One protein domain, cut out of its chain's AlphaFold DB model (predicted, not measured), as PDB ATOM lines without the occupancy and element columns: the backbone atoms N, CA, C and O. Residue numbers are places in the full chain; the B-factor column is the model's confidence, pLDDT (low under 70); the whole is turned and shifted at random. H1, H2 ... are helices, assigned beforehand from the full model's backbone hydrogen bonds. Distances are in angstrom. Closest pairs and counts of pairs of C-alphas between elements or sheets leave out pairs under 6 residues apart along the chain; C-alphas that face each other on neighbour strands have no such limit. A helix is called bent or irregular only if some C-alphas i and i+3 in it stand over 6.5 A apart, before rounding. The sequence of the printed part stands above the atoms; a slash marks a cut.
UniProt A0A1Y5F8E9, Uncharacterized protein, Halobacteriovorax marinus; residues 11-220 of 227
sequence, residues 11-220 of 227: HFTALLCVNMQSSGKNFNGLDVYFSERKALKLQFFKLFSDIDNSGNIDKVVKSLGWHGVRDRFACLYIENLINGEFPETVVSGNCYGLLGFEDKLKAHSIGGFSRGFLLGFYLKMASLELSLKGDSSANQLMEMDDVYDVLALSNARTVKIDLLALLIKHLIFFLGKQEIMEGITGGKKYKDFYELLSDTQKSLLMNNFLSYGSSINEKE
ATOM      1  N   HIS A  11       2.013  14.046   1.783       93.69
ATOM      2  CA  HIS A  11       1.265  15.234   2.164       93.69
ATOM      3  C   HIS A  11       1.344  15.529   3.662       93.69
ATOM      4  O   HIS A  11       1.164  16.676   4.066       93.69
ATOM      5  N   PHE A  12       1.586  14.514   4.485       95.56
ATOM      6  CA  PHE A  12       1.735  14.669   5.920       95.56
ATOM      7  C   PHE A  12       3.179  15.020   6.279       95.56
ATOM      8  O   PHE A  12       3.395  15.982   7.015       95.56
ATOM      9  N   THR A  13       4.168  14.324   5.707       96.00
ATOM     10  CA  THR A  13       5.591  14.620   5.947       96.00
ATOM     11  C   THR A  13       5.952  16.039   5.510       96.00
ATOM     12  O   THR A  13       6.635  16.746   6.251       96.00
ATOM     13  N   ALA A  14       5.398  16.517   4.391       93.62
ATOM     14  CA  ALA A  14       5.568  17.900   3.946       93.62
ATOM     15  C   ALA A  14       5.088  18.923   4.992       93.62
ATOM     16  O   ALA A  14       5.784  19.905   5.255       93.62
ATOM     17  N   LEU A  15       3.943  18.684   5.645       94.31
ATOM     18  CA  LEU A  15       3.437  19.568   6.703       94.31
ATOM     19  C   LEU A  15       4.301  19.528   7.974       94.31
ATOM     20  O   LEU A  15       4.364  20.514   8.707       94.31
ATOM     21  N   LEU A  16       4.986  18.414   8.243       95.56
ATOM     22  CA  LEU A  16       5.905  18.303   9.380       95.56
ATOM     23  C   LEU A  16       7.234  19.043   9.144       95.56
ATOM     24  O   LEU A  16       7.882  19.464  10.108       95.56
ATOM     25  N   CYS A  17       7.624  19.228   7.879       93.62
ATOM     26  CA  CYS A  17       8.848  19.925   7.480       93.62
ATOM     27  C   CYS A  17       8.734  21.454   7.481       93.62
ATOM     28  O   CYS A  17       9.758  22.134   7.507       93.62
ATOM     29  N   VAL A  18       7.523  22.009   7.430       92.12
ATOM     30  CA  VAL A  18       7.313  23.460   7.327       92.12
ATOM     31  C   VAL A  18       7.077  24.114   8.688       92.12
ATOM     32  O   VAL A  18       6.699  23.466   9.661       92.12
ATOM     33  N   ASN A  19       7.288  25.431   8.758       92.25
ATOM     34  CA  ASN A  19       6.957  26.201   9.953       92.25
ATOM     35  C   ASN A  19       5.433  26.379  10.069       92.25
ATOM     36  O   ASN A  19       4.826  27.052   9.231       92.25
ATOM     37  N   MET A  20       4.867  25.809  11.131       91.88
ATOM     38  CA  MET A  20       3.450  25.784  11.494       91.88
ATOM     39  C   MET A  20       3.123  26.656  12.717       91.88
ATOM     40  O   MET A  20       2.114  26.445  13.389       91.88
ATOM     41  N   GLN A  21       3.957  27.654  13.027       88.44
ATOM     42  CA  GLN A  21       3.576  28.724  13.954       88.44
ATOM     43  C   GLN A  21       2.304  29.421  13.462       88.44
ATOM     44  O   GLN A  21       2.163  29.672  12.268       88.44
ATOM     45  N   SER A  22       1.406  29.790  14.379       77.19
ATOM     46  CA  SER A  22       0.096  30.369  14.045       77.19
ATOM     47  C   SER A  22       0.170  31.677  13.244       77.19
ATOM     48  O   SER A  22      -0.767  32.014  12.534       77.19
ATOM     49  N   SER A  23       1.277  32.421  13.339       71.31
ATOM     50  CA  SER A  23       1.549  33.623  12.534       71.31
ATOM     51  C   SER A  23       2.247  33.328  11.197       71.31
ATOM     52  O   SER A  23       2.514  34.240  10.413       71.31
ATOM     53  N   GLY A  24       2.587  32.067  10.935       68.56
ATOM     54  CA  GLY A  24       3.321  31.619   9.762       68.56
ATOM     55  C   GLY A  24       2.447  31.513   8.514       68.56
ATOM     56  O   GLY A  24       1.274  31.148   8.568       68.56
ATOM     57  N   LYS A  25       3.047  31.770   7.344       73.38
ATOM     58  CA  LYS A  25       2.358  31.686   6.043       73.38
ATOM     59  C   LYS A  25       1.746  30.305   5.772       73.38
ATOM     60  O   LYS A  25       0.661  30.243   5.209       73.38
ATOM     61  N   ASN A  26       2.414  29.222   6.180       76.50
ATOM     62  CA  ASN A  26       1.924  27.858   5.941       76.50
ATOM     63  C   ASN A  26       0.694  27.532   6.787       76.50
ATOM     64  O   ASN A  26      -0.222  26.882   6.299       76.50
ATOM     65  N   PHE A  27       0.645  28.037   8.023       78.50
ATOM     66  CA  PHE A  27      -0.515  27.881   8.893       78.50
ATOM     67  C   PHE A  27      -1.757  28.529   8.266       78.50
ATOM     68  O   PHE A  27      -2.801  27.895   8.169       78.50
ATOM     69  N   ASN A  28      -1.607  29.739   7.719       79.00
ATOM     70  CA  ASN A  28      -2.681  30.440   7.006       79.00
ATOM     71  C   ASN A  28      -3.070  29.786   5.663       79.00
ATOM     72  O   ASN A  28      -4.110  30.111   5.102       79.00
ATOM     73  N   GLY A  29      -2.226  28.903   5.121       86.06
ATOM     74  CA  GLY A  29      -2.436  28.220   3.841       86.06
ATOM     75  C   GLY A  29      -3.009  26.806   3.958       86.06
ATOM     76  O   GLY A  29      -3.155  26.135   2.934       86.06
ATOM     77  N   LEU A  30      -3.320  26.330   5.171       88.94
ATOM     78  CA  LEU A  30      -3.769  24.954   5.403       88.94
ATOM     79  C   LEU A  30      -5.035  24.599   4.611       88.94
ATOM     80  O   LEU A  30      -5.062  23.569   3.942       88.94
ATOM     81  N   ASP A  31      -6.055  25.455   4.621       88.00
ATOM     82  CA  ASP A  31      -7.315  25.200   3.909       88.00
ATOM     83  C   ASP A  31      -7.104  24.927   2.416       88.00
ATOM     84  O   ASP A  31      -7.709  24.008   1.844       88.00
ATOM     85  N   VAL A  32      -6.211  25.701   1.794       91.44
ATOM     86  CA  VAL A  32      -5.817  25.533   0.391       91.44
ATOM     87  C   VAL A  32      -5.068  24.214   0.226       91.44
ATOM     88  O   VAL A  32      -5.452  23.395  -0.610       91.44
ATOM     89  N   TYR A  33      -4.078  23.956   1.085       93.00
ATOM     90  CA  TYR A  33      -3.274  22.734   1.057       93.00
ATOM     91  C   TYR A  33      -4.122  21.453   1.119       93.00
ATOM     92  O   TYR A  33      -3.917  20.522   0.331       93.00
ATOM     93  N   PHE A  34      -5.098  21.402   2.028       92.50
ATOM     94  CA  PHE A  34      -6.037  20.285   2.143       92.50
ATOM     95  C   PHE A  34      -6.997  20.227   0.950       92.50
ATOM     96  O   PHE A  34      -7.271  19.146   0.432       92.50
ATOM     97  N   SER A  35      -7.507  21.367   0.479       89.44
ATOM     98  CA  SER A  35      -8.483  21.405  -0.621       89.44
ATOM     99  C   SER A  35      -7.914  20.948  -1.962       89.44
ATOM    100  O   SER A  35      -8.631  20.313  -2.736       89.44
ATOM    101  N   GLU A  36      -6.626  21.177  -2.208       93.88
ATOM    102  CA  GLU A  36      -5.908  20.630  -3.367       93.88
ATOM    103  C   GLU A  36      -5.740  19.099  -3.301       93.88
ATOM    104  O   GLU A  36      -5.499  18.450  -4.319       93.88
ATOM    105  N   ARG A  37      -5.897  18.495  -2.114       93.50
ATOM    106  CA  ARG A  37      -5.628  17.076  -1.840       93.50
ATOM    107  C   ARG A  37      -6.890  16.377  -1.338       93.50
ATOM    108  O   ARG A  37      -7.058  16.123  -0.148       93.50
ATOM    109  N   LYS A  38      -7.778  16.010  -2.270       90.69
ATOM    110  CA  LYS A  38      -9.106  15.426  -1.976       90.69
ATOM    111  C   LYS A  38      -9.072  14.253  -0.983       90.69
ATOM    112  O   LYS A  38      -9.905  14.209  -0.084       90.69
ATOM    113  N   ALA A  39      -8.118  13.327  -1.128       90.06
ATOM    114  CA  ALA A  39      -7.989  12.172  -0.235       90.06
ATOM    115  C   ALA A  39      -7.632  12.586   1.203       90.06
ATOM    116  O   ALA A  39      -8.291  12.157   2.148       90.06
ATOM    117  N   LEU A  40      -6.658  13.488   1.359       92.12
ATOM    118  CA  LEU A  40      -6.276  14.047   2.654       92.12
ATOM    119  C   LEU A  40      -7.440  14.819   3.296       92.12
ATOM    120  O   LEU A  40      -7.699  14.672   4.486       92.12
ATOM    121  N   LYS A  41      -8.179  15.611   2.512       93.06
ATOM    122  CA  LYS A  41      -9.363  16.335   3.002       93.06
ATOM    123  C   LYS A  41     -10.455  15.390   3.500       93.06
ATOM    124  O   LYS A  41     -11.036  15.634   4.552       93.06
ATOM    125  N   LEU A  42     -10.703  14.294   2.787       91.12
ATOM    126  CA  LEU A  42     -11.660  13.278   3.225       91.12
ATOM    127  C   LEU A  42     -11.214  12.611   4.534       91.12
ATOM    128  O   LEU A  42     -12.031  12.437   5.435       91.12
ATOM    129  N   GLN A  43      -9.928  12.270   4.651       91.44
ATOM    130  CA  GLN A  43      -9.364  11.729   5.889       91.44
ATOM    131  C   GLN A  43      -9.505  12.721   7.045       91.44
ATOM    132  O   GLN A  43      -9.932  12.324   8.121       91.44
ATOM    133  N   PHE A  44      -9.232  14.007   6.808       93.44
ATOM    134  CA  PHE A  44      -9.433  15.062   7.800       93.44
ATOM    135  C   PHE A  44     -10.884  15.101   8.294       93.44
ATOM    136  O   PHE A  44     -11.130  15.088   9.495       93.44
ATOM    137  N   PHE A  45     -11.856  15.102   7.379       91.81
ATOM    138  CA  PHE A  45     -13.276  15.180   7.744       91.81
ATOM    139  C   PHE A  45     -13.714  13.994   8.595       91.81
ATOM    140  O   PHE A  45     -14.425  14.177   9.578       91.81
ATOM    141  N   LYS A  46     -13.254  12.788   8.249       90.12
ATOM    142  CA  LYS A  46     -13.521  11.591   9.052       90.12
ATOM    143  C   LYS A  46     -12.880  11.701  10.438       90.12
ATOM    144  O   LYS A  46     -13.571  11.556  11.442       90.12
ATOM    145  N   LEU A  47     -11.587  12.030  10.474       91.56
ATOM    146  CA  LEU A  47     -10.750  12.040  11.676       91.56
ATOM    147  C   LEU A  47     -11.155  13.084  12.731       91.56
ATOM    148  O   LEU A  47     -10.862  12.899  13.913       91.56
ATOM    149  N   PHE A  48     -11.782  14.182  12.307       93.06
ATOM    150  CA  PHE A  48     -12.129  15.314  13.176       93.06
ATOM    151  C   PHE A  48     -13.632  15.624  13.210       93.06
ATOM    152  O   PHE A  48     -14.034  16.714  13.627       93.06
ATOM    153  N   SER A  49     -14.471  14.677  12.781       92.06
ATOM    154  CA  SER A  49     -15.934  14.806  12.837       92.06
ATOM    155  C   SER A  49     -16.457  15.004  14.268       92.06
ATOM    156  O   SER A  49     -17.417  15.740  14.476       92.06
ATOM    157  N   ASP A  50     -15.761  14.465  15.273       90.38
ATOM    158  CA  ASP A  50     -16.036  14.679  16.700       90.38
ATOM    159  C   ASP A  50     -15.892  16.146  17.149       90.38
ATOM    160  O   ASP A  50     -16.478  16.546  18.154       90.38
ATOM    161  N   ILE A  51     -15.131  16.957  16.408       91.00
ATOM    162  CA  ILE A  51     -14.873  18.373  16.714       91.00
ATOM    163  C   ILE A  51     -15.697  19.285  15.811       91.00
ATOM    164  O   ILE A  51     -16.272  20.281  16.266       91.00
ATOM    165  N   ASP A  52     -15.733  18.972  14.517       91.75
ATOM    166  CA  ASP A  52     -16.511  19.726  13.551       91.75
ATOM    167  C   ASP A  52     -17.057  18.854  12.413       91.75
ATOM    168  O   ASP A  52     -16.366  18.531  11.448       91.75
ATOM    169  N   ASN A  53     -18.361  18.583  12.476       90.25
ATOM    170  CA  ASN A  53     -19.094  17.832  11.453       90.25
ATOM    171  C   ASN A  53     -19.102  18.500  10.065       90.25
ATOM    172  O   ASN A  53     -19.417  17.838   9.078       90.25
ATOM    173  N   SER A  54     -18.787  19.799   9.965       89.50
ATOM    174  CA  SER A  54     -18.736  20.511   8.677       89.50
ATOM    175  C   SER A  54     -17.395  20.369   7.950       89.50
ATOM    176  O   SER A  54     -17.288  20.750   6.783       89.50
ATOM    177  N   GLY A  55     -16.373  19.815   8.617       85.56
ATOM    178  CA  GLY A  55     -15.031  19.690   8.059       85.56
ATOM    179  C   GLY A  55     -14.283  21.024   7.954       85.56
ATOM    180  O   GLY A  55     -13.394  21.180   7.118       85.56
ATOM    181  N   ASN A  56     -14.634  22.019   8.767       90.25
ATOM    182  CA  ASN A  56     -13.941  23.299   8.788       90.25
ATOM    183  C   ASN A  56     -12.555  23.129   9.438       90.25
ATOM    184  O   ASN A  56     -12.426  23.027  10.661       90.25
ATOM    185  N   ILE A  57     -11.520  23.088   8.598       91.31
ATOM    186  CA  ILE A  57     -10.128  22.871   9.006       91.31
ATOM    187  C   ILE A  57      -9.673  23.959   9.978       91.31
ATOM    188  O   ILE A  57      -9.158  23.636  11.047       91.31
ATOM    189  N   ASP A  58      -9.945  25.224   9.670       89.75
ATOM    190  CA  ASP A  58      -9.667  26.374  10.535       89.75
ATOM    191  C   ASP A  58     -10.221  26.207  11.959       89.75
ATOM    192  O   ASP A  58      -9.536  26.484  12.949       89.75
ATOM    193  N   LYS A  59     -11.467  25.740  12.086       91.06
ATOM    194  CA  LYS A  59     -12.115  25.507  13.384       91.06
ATOM    195  C   LYS A  59     -11.442  24.370  14.149       91.06
ATOM    196  O   LYS A  59     -11.183  24.515  15.345       91.06
ATOM    197  N   VAL A  60     -11.126  23.266  13.474       93.19
ATOM    198  CA  VAL A  60     -10.421  22.126  14.082       93.19
ATOM    199  C   VAL A  60      -9.021  22.534  14.542       93.19
ATOM    200  O   VAL A  60      -8.645  22.261  15.682       93.19
ATOM    201  N   VAL A  61      -8.266  23.244  13.700       91.44
ATOM    202  CA  VAL A  61      -6.909  23.712  14.016       91.44
ATOM    203  C   VAL A  61      -6.928  24.730  15.161       91.44
ATOM    204  O   VAL A  61      -6.052  24.680  16.020       91.44
ATOM    205  N   LYS A  62      -7.927  25.620  15.243       89.88
ATOM    206  CA  LYS A  62      -8.099  26.531  16.395       89.88
ATOM    207  C   LYS A  62      -8.433  25.793  17.693       89.88
ATOM    208  O   LYS A  62      -8.022  26.246  18.754       89.88
ATOM    209  N   SER A  63      -9.167  24.683  17.605       91.62
ATOM    210  CA  SER A  63      -9.558  23.871  18.763       91.62
ATOM    211  C   SER A  63      -8.396  23.036  19.312       91.62
ATOM    212  O   SER A  63      -8.134  23.043  20.511       91.62
ATOM    213  N   LEU A  64      -7.668  22.336  18.434       91.00
ATOM    214  CA  LEU A  64      -6.615  21.386  18.822       91.00
ATOM    215  C   LEU A  64      -5.189  21.948  18.761       91.00
ATOM    216  O   LEU A  64      -4.258  21.354  19.308       91.00
ATOM    217  N   GLY A  65      -4.988  23.041  18.031       91.62
ATOM    218  CA  GLY A  65      -3.670  23.429  17.543       91.62
ATOM    219  C   GLY A  65      -3.127  22.468  16.477       91.62
ATOM    220  O   GLY A  65      -3.640  21.371  16.247       91.62
ATOM    221  N   TRP A  66      -2.029  22.868  15.828       92.56
ATOM    222  CA  TRP A  66      -1.353  22.023  14.835       92.56
ATOM    223  C   TRP A  66      -0.850  20.702  15.432       92.56
ATOM    224  O   TRP A  66      -0.945  19.661  14.788       92.56
ATOM    225  N   HIS A  67      -0.357  20.728  16.673       92.44
ATOM    226  CA  HIS A  67       0.116  19.528  17.357       92.44
ATOM    227  C   HIS A  67      -1.007  18.496  17.526       92.44
ATOM    228  O   HIS A  67      -0.850  17.362  17.092       92.44
ATOM    229  N   GLY A  68      -2.196  18.882  17.999       92.19
ATOM    230  CA  GLY A  68      -3.298  17.922  18.103       92.19
ATOM    231  C   GLY A  68      -3.741  17.361  16.743       92.19
ATOM    232  O   GLY A  68      -4.059  16.177  16.639       92.19
ATOM    233  N   VAL A  69      -3.698  18.173  15.679       93.50
ATOM    234  CA  VAL A  69      -4.009  17.708  14.317       93.50
ATOM    235  C   VAL A  69      -2.972  16.701  13.815       93.50
ATOM    236  O   VAL A  69      -3.344  15.615  13.363       93.50
ATOM    237  N   ARG A  70      -1.676  17.028  13.894       93.88
ATOM    238  CA  ARG A  70      -0.615  16.147  13.381       93.88
ATOM    239  C   ARG A  70      -0.547  14.830  14.164       93.88
ATOM    240  O   ARG A  70      -0.301  13.791  13.562       93.88
ATOM    241  N   ASP A  71      -0.798  14.867  15.473       93.94
ATOM    242  CA  ASP A  71      -0.701  13.690  16.334       93.94
ATOM    243  C   ASP A  71      -1.817  12.692  15.986       93.94
ATOM    244  O   ASP A  71      -1.548  11.505  15.801       93.94
ATOM    245  N   ARG A  72      -3.055  13.165  15.761       92.69
ATOM    246  CA  ARG A  72      -4.145  12.295  15.282       92.69
ATOM    247  C   ARG A  72      -3.858  11.709  13.898       92.69
ATOM    248  O   ARG A  72      -4.152  10.538  13.666       92.69
ATOM    249  N   PHE A  73      -3.258  12.482  12.988       94.75
ATOM    250  CA  PHE A  73      -2.838  11.953  11.685       94.75
ATOM    251  C   PHE A  73      -1.762  10.876  11.812       94.75
ATOM    252  O   PHE A  73      -1.857   9.850  11.145       94.75
ATOM    253  N   ALA A  74      -0.759  11.068  12.669       95.31
ATOM    254  CA  ALA A  74       0.260  10.048  12.894       95.31
ATOM    255  C   ALA A  74      -0.366   8.733  13.381       95.31
ATOM    256  O   ALA A  74      -0.025   7.669  12.868       95.31
ATOM    257  N   CYS A  75      -1.334   8.811  14.297       93.62
ATOM    258  CA  CYS A  75      -2.038   7.634  14.805       93.62
ATOM    259  C   CYS A  75      -2.856   6.955  13.701       93.62
ATOM    260  O   CYS A  75      -2.776   5.740  13.563       93.62
ATOM    261  N   LEU A  76      -3.549   7.733  12.860       93.94
ATOM    262  CA  LEU A  76      -4.268   7.224  11.691       93.94
ATOM    263  C   LEU A  76      -3.353   6.390  10.774       93.94
ATOM    264  O   LEU A  76      -3.728   5.294  10.357       93.94
ATOM    265  N   TYR A  77      -2.158   6.896  10.449       95.12
ATOM    266  CA  TYR A  77      -1.226   6.192   9.561       95.12
ATOM    267  C   TYR A  77      -0.576   4.974  10.217       95.12
ATOM    268  O   TYR A  77      -0.385   3.965   9.541       95.12
ATOM    269  N   ILE A  78      -0.264   5.050  11.513       94.12
ATOM    270  CA  ILE A  78       0.263   3.907  12.270       94.12
ATOM    271  C   ILE A  78      -0.781   2.791  12.342       94.12
ATOM    272  O   ILE A  78      -0.455   1.635  12.083       94.12
ATOM    273  N   GLU A  79      -2.038   3.121  12.638       92.38
ATOM    274  CA  GLU A  79      -3.127   2.138  12.676       92.38
ATOM    275  C   GLU A  79      -3.368   1.510  11.305       92.38
ATOM    276  O   GLU A  79      -3.496   0.293  11.213       92.38
ATOM    277  N   ASN A  80      -3.331   2.307  10.234       93.12
ATOM    278  CA  ASN A  80      -3.423   1.781   8.875       93.12
ATOM    279  C   ASN A  80      -2.267   0.832   8.527       93.12
ATOM    280  O   ASN A  80      -2.487  -0.156   7.835       93.12
ATOM    281  N   LEU A  81      -1.046   1.096   9.004       93.25
ATOM    282  CA  LEU A  81       0.079   0.178   8.797       93.25
ATOM    283  C   LEU A  81      -0.123  -1.153   9.537       93.25
ATOM    284  O   LEU A  81       0.189  -2.206   8.991       93.25
ATOM    285  N   ILE A  82      -0.638  -1.106  10.768       91.06
ATOM    286  CA  ILE A  82      -0.841  -2.297  11.606       91.06
ATOM    287  C   ILE A  82      -2.010  -3.147  11.090       91.06
ATOM    288  O   ILE A  82      -1.894  -4.370  11.024       91.06
ATOM    289  N   ASN A  83      -3.123  -2.507  10.723       91.12
ATOM    290  CA  ASN A  83      -4.375  -3.189  10.386       91.12
ATOM    291  C   ASN A  83      -4.566  -3.404   8.875       91.12
ATOM    292  O   ASN A  83      -5.403  -4.205   8.473       91.12
ATOM    293  N   GLY A  84      -3.817  -2.688   8.030       90.94
ATOM    294  CA  GLY A  84      -3.972  -2.697   6.571       90.94
ATOM    295  C   GLY A  84      -5.107  -1.810   6.041       90.94
ATOM    296  O   GLY A  84      -5.259  -1.685   4.826       90.94
ATOM    297  N   GLU A  85      -5.881  -1.175   6.923       91.00
ATOM    298  CA  GLU A  85      -6.973  -0.268   6.570       91.00
ATOM    299  C   GLU A  85      -7.080   0.917   7.536       91.00
ATOM    300  O   GLU A  85      -6.685   0.841   8.703       91.00
ATOM    301  N   PHE A  86      -7.633   2.031   7.048       89.62
ATOM    302  CA  PHE A  86      -7.848   3.209   7.877       89.62
ATOM    303  C   PHE A  86      -8.973   2.953   8.889       89.62
ATOM    304  O   PHE A  86     -10.083   2.614   8.471       89.62
ATOM    305  N   PRO A  87      -8.730   3.179  10.191       86.19
ATOM    306  CA  PRO A  87      -9.737   2.996  11.229       86.19
ATOM    307  C   PRO A  87     -10.909   3.972  11.051       86.19
ATOM    308  O   PRO A  87     -10.737   5.102  10.580       86.19
ATOM    309  N   GLU A  88     -12.104   3.568  11.487       82.56
ATOM    310  CA  GLU A  88     -13.261   4.474  11.564       82.56
ATOM    311  C   GLU A  88     -13.071   5.544  12.648       82.56
ATOM    312  O   GLU A  88     -13.480   6.693  12.474       82.56
ATOM    313  N   THR A  89     -12.405   5.179  13.746       79.62
ATOM    314  CA  THR A  89     -12.074   6.061  14.867       79.62
ATOM    315  C   THR A  89     -10.629   5.847  15.288       79.62
ATOM    316  O   THR A  89     -10.238   4.713  15.550       79.62
ATOM    317  N   VAL A  90      -9.852   6.922  15.406       79.69
ATOM    318  CA  VAL A  90      -8.443   6.840  15.812       79.69
ATOM    319  C   VAL A  90      -8.319   6.862  17.329       79.69
ATOM    320  O   VAL A  90      -8.843   7.766  17.985       79.69
ATOM    321  N   VAL A  91      -7.576   5.904  17.885       69.12
ATOM    322  CA  VAL A  91      -7.273   5.855  19.318       69.12
ATOM    323  C   VAL A  91      -5.851   6.376  19.527       69.12
ATOM    324  O   VAL A  91      -4.877   5.800  19.052       69.12
ATOM    325  N   SER A  92      -5.692   7.450  20.305       66.06
ATOM    326  CA  SER A  92      -4.402   8.141  20.510       66.06
ATOM    327  C   SER A  92      -3.272   7.279  21.114       66.06
ATOM    328  O   SER A  92      -2.127   7.728  21.192       66.06
ATOM    329  N   GLY A  93      -3.577   6.039  21.519       68.56
ATOM    330  CA  GLY A  93      -2.661   5.050  22.088       68.56
ATOM    331  C   GLY A  93      -1.381   4.830  21.287       68.56
ATOM    332  O   GLY A  93      -0.285   4.757  21.843       68.56
ATOM    333  N   ASN A  94      -1.498   4.777  19.964       70.50
ATOM    334  CA  ASN A  94      -0.382   4.390  19.103       70.50
ATOM    335  C   ASN A  94       0.677   5.495  18.915       70.50
ATOM    336  O   ASN A  94       1.795   5.204  18.482       70.50
ATOM    337  N   CYS A  95       0.374   6.740  19.307       73.44
ATOM    338  CA  CYS A  95       1.290   7.879  19.199       73.44
ATOM    339  C   CYS A  95       2.087   8.188  20.471       73.44
ATOM    340  O   CYS A  95       2.994   9.016  20.406       73.44
ATOM    341  N   TYR A  96       1.799   7.557  21.619       67.19
ATOM    342  CA  TYR A  96       2.395   7.955  22.909       67.19
ATOM    343  C   TYR A  96       3.934   7.969  22.910       67.19
ATOM    344  O   TYR A  96       4.542   8.851  23.514       67.19
ATOM    345  N   GLY A  97       4.580   7.053  22.180       80.94
ATOM    346  CA  GLY A  97       6.043   7.028  22.058       80.94
ATOM    347  C   GLY A  97       6.634   8.189  21.246       80.94
ATOM    348  O   GLY A  97       7.779   8.564  21.475       80.94
ATOM    349  N   LEU A  98       5.867   8.780  20.324       91.00
ATOM    350  CA  LEU A  98       6.335   9.872  19.459       91.00
ATOM    351  C   LEU A  98       6.431  11.202  20.201       91.00
ATOM    352  O   LEU A  98       7.352  11.976  19.958       91.00
ATOM    353  N   LEU A  99       5.497  11.453  21.118       91.19
ATOM    354  CA  LEU A  99       5.469  12.694  21.892       91.19
ATOM    355  C   LEU A  99       6.657  12.758  22.852       91.19
ATOM    356  O   LEU A  99       7.410  13.726  22.838       91.19
ATOM    357  N   GLY A 100       6.895  11.671  23.595       91.25
ATOM    358  CA  GLY A 100       8.067  11.569  24.466       91.25
ATOM    359  C   GLY A 100       9.388  11.641  23.694       91.25
ATOM    360  O   GLY A 100      10.359  12.208  24.189       91.25
ATOM    361  N   PHE A 101       9.425  11.112  22.469       93.88
ATOM    362  CA  PHE A 101      10.575  11.247  21.575       93.88
ATOM    363  C   PHE A 101      10.824  12.709  21.180       93.88
ATOM    364  O   PHE A 101      11.944  13.204  21.301       93.88
ATOM    365  N   GLU A 102       9.791  13.417  20.721       95.00
ATOM    366  CA  GLU A 102       9.930  14.815  20.310       95.00
ATOM    367  C   GLU A 102      10.308  15.722  21.486       95.00
ATOM    368  O   GLU A 102      11.169  16.592  21.328       95.00
ATOM    369  N   ASP A 103       9.720  15.507  22.665       94.69
ATOM    370  CA  ASP A 103      10.009  16.309  23.856       94.69
ATOM    371  C   ASP A 103      11.498  16.274  24.227       94.69
ATOM    372  O   ASP A 103      12.066  17.315  24.568       94.69
ATOM    373  N   LYS A 104      12.166  15.121  24.064       95.62
ATOM    374  CA  LYS A 104      13.619  14.994  24.273       95.62
ATOM    375  C   LYS A 104      14.448  15.799  23.257       95.62
ATOM    376  O   LYS A 104      15.530  16.271  23.591       95.62
ATOM    377  N   LEU A 105      13.949  16.015  22.037       96.19
ATOM    378  CA  LEU A 105      14.627  16.813  20.997       96.19
ATOM    379  C   LEU A 105      14.273  18.307  21.034       96.19
ATOM    380  O   LEU A 105      14.958  19.136  20.422       96.19
ATOM    381  N   LYS A 106      13.201  18.676  21.737       95.25
ATOM    382  CA  LYS A 106      12.611  20.021  21.719       95.25
ATOM    383  C   LYS A 106      13.590  21.124  22.121       95.25
ATOM    384  O   LYS A 106      13.582  22.191  21.506       95.25
ATOM    385  N   ALA A 107      14.454  20.863  23.104       95.75
ATOM    386  CA  ALA A 107      15.462  21.818  23.574       95.75
ATOM    387  C   ALA A 107      16.473  22.212  22.479       95.75
ATOM    388  O   ALA A 107      16.956  23.342  22.467       95.75
ATOM    389  N   HIS A 108      16.711  21.321  21.512       96.81
ATOM    390  CA  HIS A 108      17.688  21.477  20.429       96.81
ATOM    391  C   HIS A 108      17.036  21.825  19.079       96.81
ATOM    392  O   HIS A 108      17.709  21.994  18.062       96.81
ATOM    393  N   SER A 109      15.710  21.962  19.055       96.44
ATOM    394  CA  SER A 109      14.926  22.201  17.839       96.44
ATOM    395  C   SER A 109      14.449  23.644  17.775       96.44
ATOM    396  O   SER A 109      13.995  24.185  18.784       96.44
ATOM    397  N   ILE A 110      14.490  24.284  16.608       94.44
ATOM    398  CA  ILE A 110      13.819  25.576  16.395       94.44
ATOM    399  C   ILE A 110      12.301  25.352  16.368       94.44
ATOM    400  O   ILE A 110      11.800  24.463  15.686       94.44
ATOM    401  N   GLY A 111      11.564  26.158  17.139       91.19
ATOM    402  CA  GLY A 111      10.113  26.021  17.276       91.19
ATOM    403  C   GLY A 111       9.354  26.299  15.976       91.19
ATOM    404  O   GLY A 111       9.835  27.017  15.103       91.19
ATOM    405  N   GLY A 112       8.144  25.748  15.874       90.19
ATOM    406  CA  GLY A 112       7.289  25.871  14.689       90.19
ATOM    407  C   GLY A 112       7.461  24.754  13.669       90.19
ATOM    408  O   GLY A 112       6.526  24.475  12.930       90.19
ATOM    409  N   PHE A 113       8.604  24.074  13.666       94.06
ATOM    410  CA  PHE A 113       8.856  22.907  12.827       94.06
ATOM    411  C   PHE A 113       8.617  21.620  13.622       94.06
ATOM    412  O   PHE A 113       9.041  21.519  14.772       94.06
ATOM    413  N   SER A 114       8.002  20.614  13.002       96.06
ATOM    414  CA  SER A 114       7.754  19.301  13.623       96.06
ATOM    415  C   SER A 114       8.826  18.274  13.234       96.06
ATOM    416  O   SER A 114       8.533  17.090  13.096       96.06
ATOM    417  N   ARG A 115      10.073  18.705  13.014       96.69
ATOM    418  CA  ARG A 115      11.154  17.846  12.493       96.69
ATOM    419  C   ARG A 115      11.563  16.748  13.480       96.69
ATOM    420  O   ARG A 115      11.762  15.610  13.073       96.69
ATOM    421  N   GLY A 116      11.589  17.042  14.783       96.81
ATOM    422  CA  GLY A 116      11.808  16.020  15.817       96.81
ATOM    423  C   GLY A 116      10.711  14.949  15.813       96.81
ATOM    424  O   GLY A 116      11.006  13.756  15.803       96.81
ATOM    425  N   PHE A 117       9.446  15.374  15.717       97.25
ATOM    426  CA  PHE A 117       8.310  14.466  15.551       97.25
ATOM    427  C   PHE A 117       8.403  13.648  14.257       97.25
ATOM    428  O   PHE A 117       8.148  12.449  14.278       97.25
ATOM    429  N   LEU A 118       8.795  14.268  13.138       97.69
ATOM    430  CA  LEU A 118       8.970  13.600  11.845       97.69
ATOM    431  C   LEU A 118       9.987  12.460  11.924       97.69
ATOM    432  O   LEU A 118       9.718  11.376  11.408       97.69
ATOM    433  N   LEU A 119      11.131  12.683  12.579       97.75
ATOM    434  CA  LEU A 119      12.112  11.622  12.804       97.75
ATOM    435  C   LEU A 119      11.513  10.485  13.635       97.75
ATOM    436  O   LEU A 119      11.617   9.326  13.239       97.75
ATOM    437  N   GLY A 120      10.858  10.809  14.752       96.94
ATOM    438  CA  GLY A 120      10.205   9.803  15.589       96.94
ATOM    439  C   GLY A 120       9.171   8.994  14.804       96.94
ATOM    440  O   GLY A 120       9.146   7.768  14.893       96.94
ATOM    441  N   PHE A 121       8.351   9.667  13.993       97.50
ATOM    442  CA  PHE A 121       7.335   9.042  13.150       97.50
ATOM    443  C   PHE A 121       7.966   8.094  12.127       97.50
ATOM    444  O   PHE A 121       7.541   6.945  12.026       97.50
ATOM    445  N   TYR A 122       9.025   8.526  11.438       97.69
ATOM    446  CA  TYR A 122       9.781   7.671  10.523       97.69
ATOM    447  C   TYR A 122      10.342   6.427  11.225       97.69
ATOM    448  O   TYR A 122      10.085   5.313  10.775       97.69
ATOM    449  N   LEU A 123      11.055   6.596  12.345       96.25
ATOM    450  CA  LEU A 123      11.664   5.477  13.072       96.25
ATOM    451  C   LEU A 123      10.607   4.497  13.590       96.25
ATOM    452  O   LEU A 123      10.807   3.284  13.535       96.25
ATOM    453  N   LYS A 124       9.456   5.011  14.041       95.06
ATOM    454  CA  LYS A 124       8.330   4.191  14.496       95.06
ATOM    455  C   LYS A 124       7.731   3.378  13.352       95.06
ATOM    456  O   LYS A 124       7.530   2.180  13.519       95.06
ATOM    457  N   MET A 125       7.469   4.006  12.206       96.12
ATOM    458  CA  MET A 125       6.928   3.323  11.025       96.12
ATOM    459  C   MET A 125       7.921   2.286  10.480       96.12
ATOM    460  O   MET A 125       7.530   1.152  10.217       96.12
ATOM    461  N   ALA A 126       9.212   2.625  10.418       96.25
ATOM    462  CA  ALA A 126      10.284   1.705  10.034       96.25
ATOM    463  C   ALA A 126      10.363   0.490  10.967       96.25
ATOM    464  O   ALA A 126      10.391  -0.652  10.514       96.25
ATOM    465  N   SER A 127      10.355   0.734  12.279       94.56
ATOM    466  CA  SER A 127      10.371  -0.311  13.305       94.56
ATOM    467  C   SER A 127       9.158  -1.240  13.184       94.56
ATOM    468  O   SER A 127       9.304  -2.461  13.251       94.56
ATOM    469  N   LEU A 128       7.965  -0.689  12.935       93.38
ATOM    470  CA  LEU A 128       6.750  -1.477  12.723       93.38
ATOM    471  C   LEU A 128       6.831  -2.331  11.453       93.38
ATOM    472  O   LEU A 128       6.541  -3.522  11.516       93.38
ATOM    473  N   GLU A 129       7.268  -1.769  10.324       94.44
ATOM    474  CA  GLU A 129       7.426  -2.531   9.079       94.44
ATOM    475  C   GLU A 129       8.419  -3.690   9.213       94.44
ATOM    476  O   GLU A 129       8.160  -4.787   8.714       94.44
ATOM    477  N   LEU A 130       9.550  -3.460   9.884       93.94
ATOM    478  CA  LEU A 130      10.538  -4.501  10.168       93.94
ATOM    479  C   LEU A 130       9.959  -5.578  11.092       93.94
ATOM    480  O   LEU A 130      10.081  -6.768  10.801       93.94
ATOM    481  N   SER A 131       9.246  -5.168  12.145       92.56
ATOM    482  CA  SER A 131       8.580  -6.091  13.073       92.56
ATOM    483  C   SER A 131       7.559  -6.980  12.358       92.56
ATOM    484  O   SER A 131       7.539  -8.190  12.574       92.56
ATOM    485  N   LEU A 132       6.746  -6.405  11.464       91.38
ATOM    486  CA  LEU A 132       5.761  -7.141  10.662       91.38
ATOM    487  C   LEU A 132       6.416  -8.147   9.701       91.38
ATOM    488  O   LEU A 132       5.807  -9.161   9.366       91.38
ATOM    489  N   LYS A 133       7.665  -7.898   9.287       92.75
ATOM    490  CA  LYS A 133       8.481  -8.814   8.471       92.75
ATOM    491  C   LYS A 133       9.250  -9.850   9.307       92.75
ATOM    492  O   LYS A 133       9.914 -10.707   8.731       92.75
ATOM    493  N   GLY A 134       9.163  -9.795  10.639       90.88
ATOM    494  CA  GLY A 134       9.884 -10.688  11.552       90.88
ATOM    495  C   GLY A 134      11.360 -10.330  11.759       90.88
ATOM    496  O   GLY A 134      12.131 -11.176  12.210       90.88
ATOM    497  N   ASP A 135      11.768  -9.104  11.428       90.12
ATOM    498  CA  ASP A 135      13.145  -8.635  11.590       90.12
ATOM    499  C   ASP A 135      13.403  -8.170  13.036       90.12
ATOM    500  O   ASP A 135      12.729  -7.284  13.569       90.12
ATOM    501  N   SER A 136      14.407  -8.769  13.681       84.56
ATOM    502  CA  SER A 136      14.773  -8.498  15.076       84.56
ATOM    503  C   SER A 136      15.472  -7.150  15.291       84.56
ATOM    504  O   SER A 136      15.561  -6.684  16.430       84.56
ATOM    505  N   SER A 137      15.936  -6.490  14.225       85.56
ATOM    506  CA  SER A 137      16.578  -5.170  14.290       85.56
ATOM    507  C   SER A 137      15.594  -4.020  14.548       85.56
ATOM    508  O   SER A 137      16.020  -2.914  14.887       85.56
ATOM    509  N   ALA A 138      14.283  -4.279  14.468       84.50
ATOM    510  CA  ALA A 138      13.226  -3.282  14.624       84.50
ATOM    511  C   ALA A 138      13.354  -2.417  15.891       84.50
ATOM    512  O   ALA A 138      13.084  -1.214  15.848       84.50
ATOM    513  N   ASN A 139      13.780  -3.003  17.014       80.31
ATOM    514  CA  ASN A 139      13.886  -2.292  18.291       80.31
ATOM    515  C   ASN A 139      15.054  -1.290  18.323       80.31
ATOM    516  O   ASN A 139      14.929  -0.223  18.923       80.31
ATOM    517  N   GLN A 140      16.146  -1.572  17.606       86.88
ATOM    518  CA  GLN A 140      17.367  -0.750  17.611       86.88
ATOM    519  C   GLN A 140      17.161   0.617  16.933       86.88
ATOM    520  O   GLN A 140      17.860   1.597  17.218       86.88
ATOM    521  N   LEU A 141      16.178   0.727  16.033       89.31
ATOM    522  CA  LEU A 141      15.883   1.985  15.341       89.31
ATOM    523  C   LEU A 141      15.427   3.089  16.302       89.31
ATOM    524  O   LEU A 141      15.792   4.246  16.100       89.31
ATOM    525  N   MET A 142      14.712   2.740  17.373       88.94
ATOM    526  CA  MET A 142      14.171   3.708  18.337       88.94
ATOM    527  C   MET A 142      15.148   4.071  19.468       88.94
ATOM    528  O   MET A 142      14.881   5.008  20.220       88.94
ATOM    529  N   GLU A 143      16.283   3.377  19.588       91.75
ATOM    530  CA  GLU A 143      17.294   3.641  20.620       91.75
ATOM    531  C   GLU A 143      18.037   4.954  20.331       91.75
ATOM    532  O   GLU A 143      18.802   5.050  19.371       91.75
ATOM    533  N   MET A 144      17.785   5.994  21.129       95.31
ATOM    534  CA  MET A 144      18.330   7.344  20.912       95.31
ATOM    535  C   MET A 144      18.951   7.959  22.169       95.31
ATOM    536  O   MET A 144      19.359   9.115  22.125       95.31
ATOM    537  N   ASP A 145      19.020   7.232  23.286       95.69
ATOM    538  CA  ASP A 145      19.448   7.827  24.556       95.69
ATOM    539  C   ASP A 145      20.866   8.414  24.475       95.69
ATOM    540  O   ASP A 145      21.081   9.560  24.867       95.69
ATOM    541  N   ASP A 146      21.789   7.727  23.801       97.38
ATOM    542  CA  ASP A 146      23.137   8.253  23.563       97.38
ATOM    543  C   ASP A 146      23.163   9.501  22.668       97.38
ATOM    544  O   ASP A 146      24.043  10.351  22.807       97.38
ATOM    545  N   VAL A 147      22.197   9.642  21.755       97.81
ATOM    546  CA  VAL A 147      22.075  10.830  20.899       97.81
ATOM    547  C   VAL A 147      21.653  12.035  21.728       97.81
ATOM    548  O   VAL A 147      22.179  13.127  21.518       97.81
ATOM    549  N   TYR A 148      20.733  11.845  22.676       97.31
ATOM    550  CA  TYR A 148      20.295  12.915  23.572       97.31
ATOM    551  C   TYR A 148      21.439  13.397  24.465       97.31
ATOM    552  O   TYR A 148      21.623  14.604  24.610       97.31
ATOM    553  N   ASP A 149      22.260  12.477  24.975       97.56
ATOM    554  CA  ASP A 149      23.431  12.825  25.785       97.56
ATOM    555  C   ASP A 149      24.461  13.648  24.995       97.56
ATOM    556  O   ASP A 149      25.028  14.606  25.519       97.56
ATOM    557  N   VAL A 150      24.676  13.320  23.716       97.69
ATOM    558  CA  VAL A 150      25.559  14.108  22.841       97.69
ATOM    559  C   VAL A 150      24.951  15.472  22.508       97.69
ATOM    560  O   VAL A 150      25.656  16.480  22.540       97.69
ATOM    561  N   LEU A 151      23.650  15.539  22.208       97.12
ATOM    562  CA  LEU A 151      22.961  16.808  21.944       97.12
ATOM    563  C   LEU A 151      23.015  17.750  23.154       97.12
ATOM    564  O   LEU A 151      23.190  18.956  22.972       97.12
ATOM    565  N   ALA A 152      22.948  17.210  24.375       96.38
ATOM    566  CA  ALA A 152      23.023  17.973  25.621       96.38
ATOM    567  C   ALA A 152      24.359  18.715  25.827       96.38
ATOM    568  O   ALA A 152      24.420  19.643  26.635       96.38
ATOM    569  N   LEU A 153      25.413  18.376  25.073       95.62
ATOM    570  CA  LEU A 153      26.685  19.110  25.081       95.62
ATOM    571  C   LEU A 153      26.575  20.514  24.459       95.62
ATOM    572  O   LEU A 153      27.485  21.329  24.615       95.62
ATOM    573  N   SER A 154      25.486  20.810  23.743       91.44
ATOM    574  CA  SER A 154      25.278  22.090  23.072       91.44
ATOM    575  C   SER A 154      23.879  22.655  23.310       91.44
ATOM    576  O   SER A 154      22.866  21.973  23.197       91.44
ATOM    577  N   ASN A 155      23.823  23.968  23.537       90.31
ATOM    578  CA  ASN A 155      22.571  24.727  23.603       90.31
ATOM    579  C   ASN A 155      22.114  25.243  22.226       90.31
ATOM    580  O   ASN A 155      21.123  25.973  22.132       90.31
ATOM    581  N   ALA A 156      22.849  24.929  21.154       93.69
ATOM    582  CA  ALA A 156      22.487  25.353  19.810       93.69
ATOM    583  C   ALA A 156      21.180  24.686  19.360       93.69
ATOM    584  O   ALA A 156      20.934  23.508  19.619       93.69
ATOM    585  N   ARG A 157      20.352  25.453  18.647       96.19
ATOM    586  CA  ARG A 157      19.076  24.985  18.100       96.19
ATOM    587  C   ARG A 157      19.131  24.963  16.582       96.19
ATOM    588  O   ARG A 157      19.678  25.882  15.976       96.19
ATOM    589  N   THR A 158      18.526  23.953  15.969       95.81
ATOM    590  CA  THR A 158      18.479  23.800  14.507       95.81
ATOM    591  C   THR A 158      17.063  23.524  14.009       95.81
ATOM    592  O   THR A 158      16.226  22.991  14.736       95.81
ATOM    593  N   VAL A 159      16.778  23.899  12.759       95.00
ATOM    594  CA  VAL A 159      15.540  23.500  12.073       95.00
ATOM    595  C   VAL A 159      15.581  22.002  11.764       95.00
ATOM    596  O   VAL A 159      14.640  21.285  12.088       95.00
ATOM    597  N   LYS A 160      16.688  21.514  11.188       95.06
ATOM    598  CA  LYS A 160      16.842  20.123  10.728       95.06
ATOM    599  C   LYS A 160      17.390  19.211  11.840       95.06
ATOM    600  O   LYS A 160      18.433  18.576  11.688       95.06
ATOM    601  N   ILE A 161      16.721  19.216  12.998       97.06
ATOM    602  CA  ILE A 161      17.121  18.427  14.183       97.06
ATOM    603  C   ILE A 161      17.112  16.920  13.919       97.06
ATOM    604  O   ILE A 161      17.940  16.189  14.447       97.06
ATOM    605  N   ASP A 162      16.199  16.472  13.071       96.94
ATOM    606  CA  ASP A 162      16.090  15.111  12.575       96.94
ATOM    607  C   ASP A 162      17.391  14.644  11.917       96.94
ATOM    608  O   ASP A 162      17.945  13.623  12.314       96.94
ATOM    609  N   LEU A 163      17.946  15.429  10.990       95.75
ATOM    610  CA  LEU A 163      19.192  15.079  10.303       95.75
ATOM    611  C   LEU A 163      20.389  15.089  11.246       95.75
ATOM    612  O   LEU A 163      21.260  14.229  11.146       95.75
ATOM    613  N   LEU A 164      20.427  16.054  12.167       96.62
ATOM    614  CA  LEU A 164      21.484  16.126  13.170       96.62
ATOM    615  C   LEU A 164      21.440  14.911  14.104       96.62
ATOM    616  O   LEU A 164      22.474  14.300  14.360       96.62
ATOM    617  N   ALA A 165      20.253  14.526  14.576       97.62
ATOM    618  CA  ALA A 165      20.075  13.356  15.429       97.62
ATOM    619  C   ALA A 165      20.448  12.057  14.693       97.62
ATOM    620  O   ALA A 165      21.141  11.211  15.258       97.62
ATOM    621  N   LEU A 166      20.066  11.929  13.416       96.62
ATOM    622  CA  LEU A 166      20.488  10.823  12.550       96.62
ATOM    623  C   LEU A 166      22.007  10.764  12.400       96.62
ATOM    624  O   LEU A 166      22.595   9.694  12.563       96.62
ATOM    625  N   LEU A 167      22.643  11.904  12.120       96.81
ATOM    626  CA  LEU A 167      24.090  11.997  11.985       96.81
ATOM    627  C   LEU A 167      24.791  11.544  13.269       96.81
ATOM    628  O   LEU A 167      25.658  10.674  13.222       96.81
ATOM    629  N   ILE A 168      24.391  12.107  14.411       97.81
ATOM    630  CA  ILE A 168      24.965  11.777  15.719       97.81
ATOM    631  C   ILE A 168      24.809  10.282  16.002       97.81
ATOM    632  O   ILE A 168      25.785   9.639  16.380       97.81
ATOM    633  N   LYS A 169      23.629   9.701  15.745       97.50
ATOM    634  CA  LYS A 169      23.392   8.265  15.953       97.50
ATOM    635  C   LYS A 169      24.357   7.396  15.149       97.50
ATOM    636  O   LYS A 169      24.883   6.416  15.671       97.50
ATOM    637  N   HIS A 170      24.628   7.762  13.900       96.88
ATOM    638  CA  HIS A 170      25.584   7.031  13.070       96.88
ATOM    639  C   HIS A 170      27.023   7.203  13.539       96.88
ATOM    640  O   HIS A 170      27.763   6.225  13.594       96.88
ATOM    641  N   LEU A 171      27.422   8.422  13.898       97.88
ATOM    642  CA  LEU A 171      28.760   8.675  14.421       97.88
ATOM    643  C   LEU A 171      29.010   7.885  15.714       97.88
ATOM    644  O   LEU A 171      30.058   7.260  15.842       97.88
ATOM    645  N   ILE A 172      28.022   7.820  16.613       98.00
ATOM    646  CA  ILE A 172      28.069   6.969  17.813       98.00
ATOM    647  C   ILE A 172      28.185   5.491  17.425       98.00
ATOM    648  O   ILE A 172      29.022   4.785  17.975       98.00
ATOM    649  N   PHE A 173      27.386   5.024  16.461       96.75
ATOM    650  CA  PHE A 173      27.434   3.634  16.001       96.75
ATOM    651  C   PHE A 173      28.801   3.251  15.402       96.75
ATOM    652  O   PHE A 173      29.241   2.117  15.571       96.75
ATOM    653  N   PHE A 174      29.482   4.173  14.714       97.56
ATOM    654  CA  PHE A 174      30.766   3.900  14.055       97.56
ATOM    655  C   PHE A 174      31.992   4.100  14.943       97.56
ATOM    656  O   PHE A 174      32.941   3.328  14.831       97.56
ATOM    657  N   LEU A 175      31.996   5.148  15.768       97.94
ATOM    658  CA  LEU A 175      33.169   5.594  16.527       97.94
ATOM    659  C   LEU A 175      33.022   5.365  18.039       97.94
ATOM    660  O   LEU A 175      34.009   5.407  18.765       97.94
ATOM    661  N   GLY A 176      31.805   5.091  18.514       97.88
ATOM    662  CA  GLY A 176      31.481   4.976  19.931       97.88
ATOM    663  C   GLY A 176      31.139   6.324  20.568       97.88
ATOM    664  O   GLY A 176      31.698   7.367  20.235       97.88
ATOM    665  N   LYS A 177      30.212   6.307  21.531       97.94
ATOM    666  CA  LYS A 177      29.713   7.511  22.219       97.94
ATOM    667  C   LYS A 177      30.825   8.354  22.843       97.94
ATOM    668  O   LYS A 177      30.821   9.572  22.690       97.94
ATOM    669  N   GLN A 178      31.766   7.711  23.536       97.88
ATOM    670  CA  GLN A 178      32.832   8.398  24.264       97.88
ATOM    671  C   GLN A 178      33.715   9.237  23.329       97.88
ATOM    672  O   GLN A 178      33.914  10.418  23.596       97.88
ATOM    673  N   GLU A 179      34.143   8.674  22.194       97.44
ATOM    674  CA  GLU A 179      34.946   9.386  21.185       97.44
ATOM    675  C   GLU A 179      34.206  10.618  20.639       97.44
ATOM    676  O   GLU A 179      34.799  11.683  20.453       97.44
ATOM    677  N   ILE A 180      32.890  10.507  20.422       98.06
ATOM    678  CA  ILE A 180      32.070  11.634  19.962       98.06
ATOM    679  C   ILE A 180      31.982  12.727  21.027       98.06
ATOM    680  O   ILE A 180      32.191  13.902  20.715       98.06
ATOM    681  N   MET A 181      31.704  12.363  22.281       98.06
ATOM    682  CA  MET A 181      31.588  13.331  23.376       98.06
ATOM    683  C   MET A 181      32.913  14.054  23.651       98.06
ATOM    684  O   MET A 181      32.930  15.283  23.768       98.06
ATOM    685  N   GLU A 182      34.023  13.315  23.710       97.44
ATOM    686  CA  GLU A 182      35.368  13.873  23.900       97.44
ATOM    687  C   GLU A 182      35.766  14.763  22.720       97.44
ATOM    688  O   GLU A 182      36.241  15.882  22.918       97.44
ATOM    689  N   GLY A 183      35.494  14.316  21.491       97.00
ATOM    690  CA  GLY A 183      35.764  15.086  20.286       97.00
ATOM    691  C   GLY A 183      35.009  16.415  20.246       97.00
ATOM    692  O   GLY A 183      35.622  17.451  19.998       97.00
ATOM    693  N   ILE A 184      33.703  16.412  20.531       95.88
ATOM    694  CA  ILE A 184      32.880  17.635  20.537       95.88
ATOM    695  C   ILE A 184      33.347  18.594  21.635       95.88
ATOM    696  O   ILE A 184      33.526  19.783  21.374       95.88
ATOM    697  N   THR A 185      33.602  18.083  22.843       96.19
ATOM    698  CA  THR A 185      34.089  18.898  23.970       96.19
ATOM    699  C   THR A 185      35.483  19.472  23.687       96.19
ATOM    700  O   THR A 185      35.783  20.599  24.077       96.19
ATOM    701  N   GLY A 186      36.313  18.731  22.947       95.81
ATOM    702  CA  GLY A 186      37.615  19.171  22.444       95.81
ATOM    703  C   GLY A 186      37.560  20.088  21.214       95.81
ATOM    704  O   GLY A 186      38.610  20.503  20.727       95.81
ATOM    705  N   GLY A 187      36.369  20.415  20.699       95.38
ATOM    706  CA  GLY A 187      36.185  21.335  19.573       95.38
ATOM    707  C   GLY A 187      36.355  20.721  18.179       95.38
ATOM    708  O   GLY A 187      36.460  21.479  17.208       95.38
ATOM    709  N   LYS A 188      36.362  19.383  18.048       96.31
ATOM    710  CA  LYS A 188      36.311  18.709  16.739       96.31
ATOM    711  C   LYS A 188      35.040  19.118  15.990       96.31
ATOM    712  O   LYS A 188      33.950  19.228  16.558       96.31
ATOM    713  N   LYS A 189      35.179  19.324  14.687       94.31
ATOM    714  CA  LYS A 189      34.098  19.619  13.745       94.31
ATOM    715  C   LYS A 189      33.660  18.341  13.036       94.31
ATOM    716  O   LYS A 189      34.333  17.318  13.079       94.31
ATOM    717  N   TYR A 190      32.548  18.426  12.306       93.00
ATOM    718  CA  TYR A 190      32.043  17.314  11.494       93.00
ATOM    719  C   TYR A 190      33.121  16.682  10.600       93.00
ATOM    720  O   TYR A 190      33.246  15.463  10.568       93.00
ATOM    721  N   LYS A 191      33.912  17.514   9.907       95.44
ATOM    722  CA  LYS A 191      34.963  17.053   8.993       95.44
ATOM    723  C   LYS A 191      35.959  16.121   9.690       95.44
ATOM    724  O   LYS A 191      36.294  15.087   9.126       95.44
ATOM    725  N   ASP A 192      36.343  16.442  10.924       96.94
ATOM    726  CA  ASP A 192      37.296  15.645  11.700       96.94
ATOM    727  C   ASP A 192      36.729  14.251  12.013       96.94
ATOM    728  O   ASP A 192      37.435  13.256  11.903       96.94
ATOM    729  N   PHE A 193      35.436  14.148  12.342       97.38
ATOM    730  CA  PHE A 193      34.776  12.851  12.542       97.38
ATOM    731  C   PHE A 193      34.580  12.085  11.235       97.38
ATOM    732  O   PHE A 193      34.748  10.869  11.200       97.38
ATOM    733  N   TYR A 194      34.224  12.783  10.157       96.00
ATOM    734  CA  TYR A 194      33.984  12.166   8.857       96.00
ATOM    735  C   TYR A 194      35.253  11.544   8.262       96.00
ATOM    736  O   TYR A 194      35.190  10.493   7.625       96.00
ATOM    737  N   GLU A 195      36.411  12.160   8.496       97.06
ATOM    738  CA  GLU A 195      37.711  11.640   8.061       97.06
ATOM    739  C   GLU A 195      38.109  10.340   8.778       97.06
ATOM    740  O   GLU A 195      38.814   9.526   8.186       97.06
ATOM    741  N   LEU A 196      37.599  10.094   9.991       97.50
ATOM    742  CA  LEU A 196      37.810   8.836  10.721       97.50
ATOM    743  C   LEU A 196      36.988   7.668  10.159       97.50
ATOM    744  O   LEU A 196      37.268   6.512  10.475       97.50
ATOM    745  N   LEU A 197      35.967   7.945   9.344       97.75
ATOM    746  CA  LEU A 197      35.109   6.911   8.780       97.75
ATOM    747  C   LEU A 197      35.783   6.229   7.582       97.75
ATOM    748  O   LEU A 197      36.257   6.882   6.647       97.75
ATOM    749  N   SER A 198      35.732   4.900   7.566       98.12
ATOM    750  CA  SER A 198      36.032   4.103   6.372       98.12
ATOM    751  C   SER A 198      35.036   4.391   5.242       98.12
ATOM    752  O   SER A 198      33.902   4.812   5.484       98.12
ATOM    753  N   ASP A 199      35.417   4.103   3.998       97.81
ATOM    754  CA  ASP A 199      34.539   4.314   2.838       97.81
ATOM    755  C   ASP A 199      33.239   3.504   2.931       97.81
ATOM    756  O   ASP A 199      32.170   3.996   2.571       97.81
ATOM    757  N   THR A 200      33.293   2.301   3.510       97.75
ATOM    758  CA  THR A 200      32.100   1.490   3.786       97.75
ATOM    759  C   THR A 200      31.160   2.181   4.776       97.75
ATOM    760  O   THR A 200      29.952   2.219   4.549       97.75
ATOM    761  N   GLN A 201      31.690   2.774   5.852       97.62
ATOM    762  CA  GLN A 201      30.882   3.516   6.832       97.62
ATOM    763  C   GLN A 201      30.292   4.794   6.226       97.62
ATOM    764  O   GLN A 201      29.122   5.094   6.463       97.62
ATOM    765  N   LYS A 202      31.061   5.519   5.402       96.81
ATOM    766  CA  LYS A 202      30.577   6.699   4.662       96.81
ATOM    767  C   LYS A 202      29.458   6.333   3.688       96.81
ATOM    768  O   LYS A 202      28.453   7.037   3.625       96.81
ATOM    769  N   SER A 203      29.615   5.224   2.965       96.25
ATOM    770  CA  SER A 203      28.601   4.697   2.049       96.25
ATOM    771  C   SER A 203      27.321   4.312   2.792       96.25
ATOM    772  O   SER A 203      26.234   4.739   2.413       96.25
ATOM    773  N   LEU A 204      27.441   3.598   3.917       96.50
ATOM    774  CA  LEU A 204      26.296   3.250   4.759       96.50
ATOM    775  C   LEU A 204      25.592   4.494   5.323       96.50
ATOM    776  O   LEU A 204      24.366   4.574   5.278       96.50
ATOM    777  N   LEU A 205      26.352   5.478   5.814       95.75
ATOM    778  CA  LEU A 205      25.810   6.755   6.278       95.75
ATOM    779  C   LEU A 205      24.988   7.433   5.178       95.75
ATOM    780  O   LEU A 205      23.848   7.826   5.417       95.75
ATOM    781  N   MET A 206      25.558   7.533   3.974       94.38
ATOM    782  CA  MET A 206      24.884   8.125   2.823       94.38
ATOM    783  C   MET A 206      23.606   7.357   2.485       94.38
ATOM    784  O   MET A 206      22.546   7.965   2.408       94.38
ATOM    785  N   ASN A 207      23.667   6.029   2.375       95.38
ATOM    786  CA  ASN A 207      22.495   5.202   2.085       95.38
ATOM    787  C   ASN A 207      21.375   5.404   3.112       95.38
ATOM    788  O   ASN A 207      20.219   5.546   2.730       95.38
ATOM    789  N   ASN A 208      21.708   5.507   4.398       95.81
ATOM    790  CA  ASN A 208      20.712   5.742   5.442       95.81
ATOM    791  C   ASN A 208      20.103   7.154   5.363       95.81
ATOM    792  O   ASN A 208      18.895   7.308   5.564       95.81
ATOM    793  N   PHE A 209      20.887   8.176   4.997       94.94
ATOM    794  CA  PHE A 209      20.344   9.503   4.676       94.94
ATOM    795  C   PHE A 209      19.442   9.479   3.441       94.94
ATOM    796  O   PHE A 209      18.386  10.109   3.460       94.94
ATOM    797  N   LEU A 210      19.818   8.735   2.397       94.00
ATOM    798  CA  LEU A 210      19.003   8.579   1.192       94.00
ATOM    799  C   LEU A 210      17.681   7.873   1.515       94.00
ATOM    800  O   LEU A 210      16.628   8.333   1.068       94.00
ATOM    801  N   SER A 211      17.712   6.810   2.325       95.62
ATOM    802  CA  SER A 211      16.515   6.110   2.805       95.62
ATOM    803  C   SER A 211      15.591   7.054   3.561       95.62
ATOM    804  O   SER A 211      14.415   7.164   3.212       95.62
ATOM    805  N   TYR A 212      16.116   7.780   4.555       96.81
ATOM    806  CA  TYR A 212      15.326   8.736   5.329       96.81
ATOM    807  C   TYR A 212      14.750   9.844   4.443       96.81
ATOM    808  O   TYR A 212      13.540  10.061   4.432       96.81
ATOM    809  N   GLY A 213      15.602  10.498   3.652       95.31
ATOM    810  CA  GLY A 213      15.207  11.614   2.800       95.31
ATOM    811  C   GLY A 213      14.171  11.235   1.751       95.31
ATOM    812  O   GLY A 213      13.247  12.007   1.494       95.31
ATOM    813  N   SER A 214      14.279  10.023   1.200       94.94
ATOM    814  CA  SER A 214      13.301   9.491   0.249       94.94
ATOM    815  C   SER A 214      11.990   9.168   0.955       94.94
ATOM    816  O   SER A 214      10.929   9.459   0.416       94.94
ATOM    817  N   SER A 215      12.060   8.639   2.181       96.94
ATOM    818  CA  SER A 215      10.879   8.313   2.991       96.94
ATOM    819  C   SER A 215      10.064   9.550   3.355       96.94
ATOM    820  O   SER A 215       8.845   9.474   3.431       96.94
ATOM    821  N   ILE A 216      10.714  10.697   3.576       95.75
ATOM    822  CA  ILE A 216      10.026  11.959   3.896       95.75
ATOM    823  C   ILE A 216       9.778  12.851   2.671       95.75
ATOM    824  O   ILE A 216       9.187  13.922   2.824       95.75
ATOM    825  N   ASN A 217      10.219  12.419   1.483       91.88
ATOM    826  CA  ASN A 217      10.152  13.153   0.215       91.88
ATOM    827  C   ASN A 217      10.810  14.551   0.266       91.88
ATOM    828  O   ASN A 217      10.337  15.521  -0.335       91.88
ATOM    829  N   GLU A 218      11.925  14.679   0.990       88.19
ATOM    830  CA  GLU A 218      12.668  15.939   1.097       88.19
ATOM    831  C   GLU A 218      13.777  16.001   0.045       88.19
ATOM    832  O   GLU A 218      14.911  15.582   0.265       88.19
ATOM    833  N   LYS A 219      13.454  16.589  -1.110       80.19
ATOM    834  CA  LYS A 219      14.389  16.702  -2.240       80.19
ATOM    835  C   LYS A 219      15.648  17.503  -1.922       80.19
ATOM    836  O   LYS A 219      16.703  17.217  -2.479       80.19
ATOM    837  N   GLU A 220      15.544  18.494  -1.035       74.56
ATOM    838  CA  GLU A 220      16.679  19.331  -0.635       74.56
ATOM    839  C   GLU A 220      17.853  18.499  -0.124       74.56
ATOM    840  O   GLU A 220      18.998  18.884  -0.357       74.56
TER     841      GLU A 220
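This is residues 11 to 220 of the 227 residues of an uncharacterized protein of Halobacteriovorax marinus (UniProt A0A1Y5F8E9). Two groups of helices make the ends of the longest axis, H1 to H5 at one end and H9 to H13 at the other, and H7 stands between them, packing on both H5 and H10. The longest helix, H5, turns sharply at a kink of 104 degrees near residue 64; H6 packs on H5 and H7, and H8 folds back along H7 as a helical hairpin. The printed part has 210 residues with thirteen named helices, H1 to H13 in order along the chain, and no named strand: the class is all helix. It is compact, with a radius of gyration of the C-alphas of 18.7 A and spans of 57 by 42 by 28 A.

H5 is residues 57 to 83, 26.7 A long, and is irregular: C-alphas 63 and 66 are 9.3 A apart. Before it come H1, residues 11 to 17, from C-alpha 11 at (1.265, 15.234, 2.164), H2, 25 to 28, H3, 30 to 35, and H4, 38 to 47. After it come H6, 92 to 106, 20.8 A, irregular with 7.5 A between C-alphas 94 and 97; H7, 115 to 132, 25.6 A; H8, 136 to 142, irregular with 7.0 A between C-alphas 136 and 139; and H9, 145 to 151. H10 is 161 to 175, 20.7 A, H11 177 to 185, H12 190 to 195, and H13 199 to 215, 24.0 A, ending at C-alpha 215 at (10.879, 8.313, 2.991).

H5 and H7 are the hubs, touching five helices each. They touch each other at a shallow tilt of 22 degrees, the same way, closest at the C-alphas of Ile 78 and Met 125, 6.8 A. H5 also touches H3 (Asp 31 and Ile 57, closest C-alphas, 6.3 A) and H6 (Cys 75 and Cys 95, 5.5 A), and only just touches H1 and H4, with 3 pairs of C-alphas within 8 A each. H2 touches no helix. H7 touches H8 at 10 degrees, opposite ways, and H10 at a steep tilt of 58 degrees, Leu 119 and Asp 162 having the closest C-alphas, 5.3 A. H10 touches H9 and H13; H11 touches H9 at 11 degrees; H12 touches no helix but is near H10 and H11. Every O i to N i+4 pair is within hydrogen-bond range in H3, H4, H7 and H9 to H13, against 2 of 3 in H1, 21 of 23 in H5, 5 of 11 in H6 and 0 of 3 in H8; O i to N i+3 pairs within range are 8 of 12 in H6 and 2 of 4 in H8, and H2 is too short for an i+4 pair.

The C-alphas of Ser 54 and Gly 186, the two farthest apart, are 58.0 A apart. The printed part has no cut and no long link. The mean pLDDT of the printed part is 92.1; residues 24, 91 to 93 and 96 are under 70.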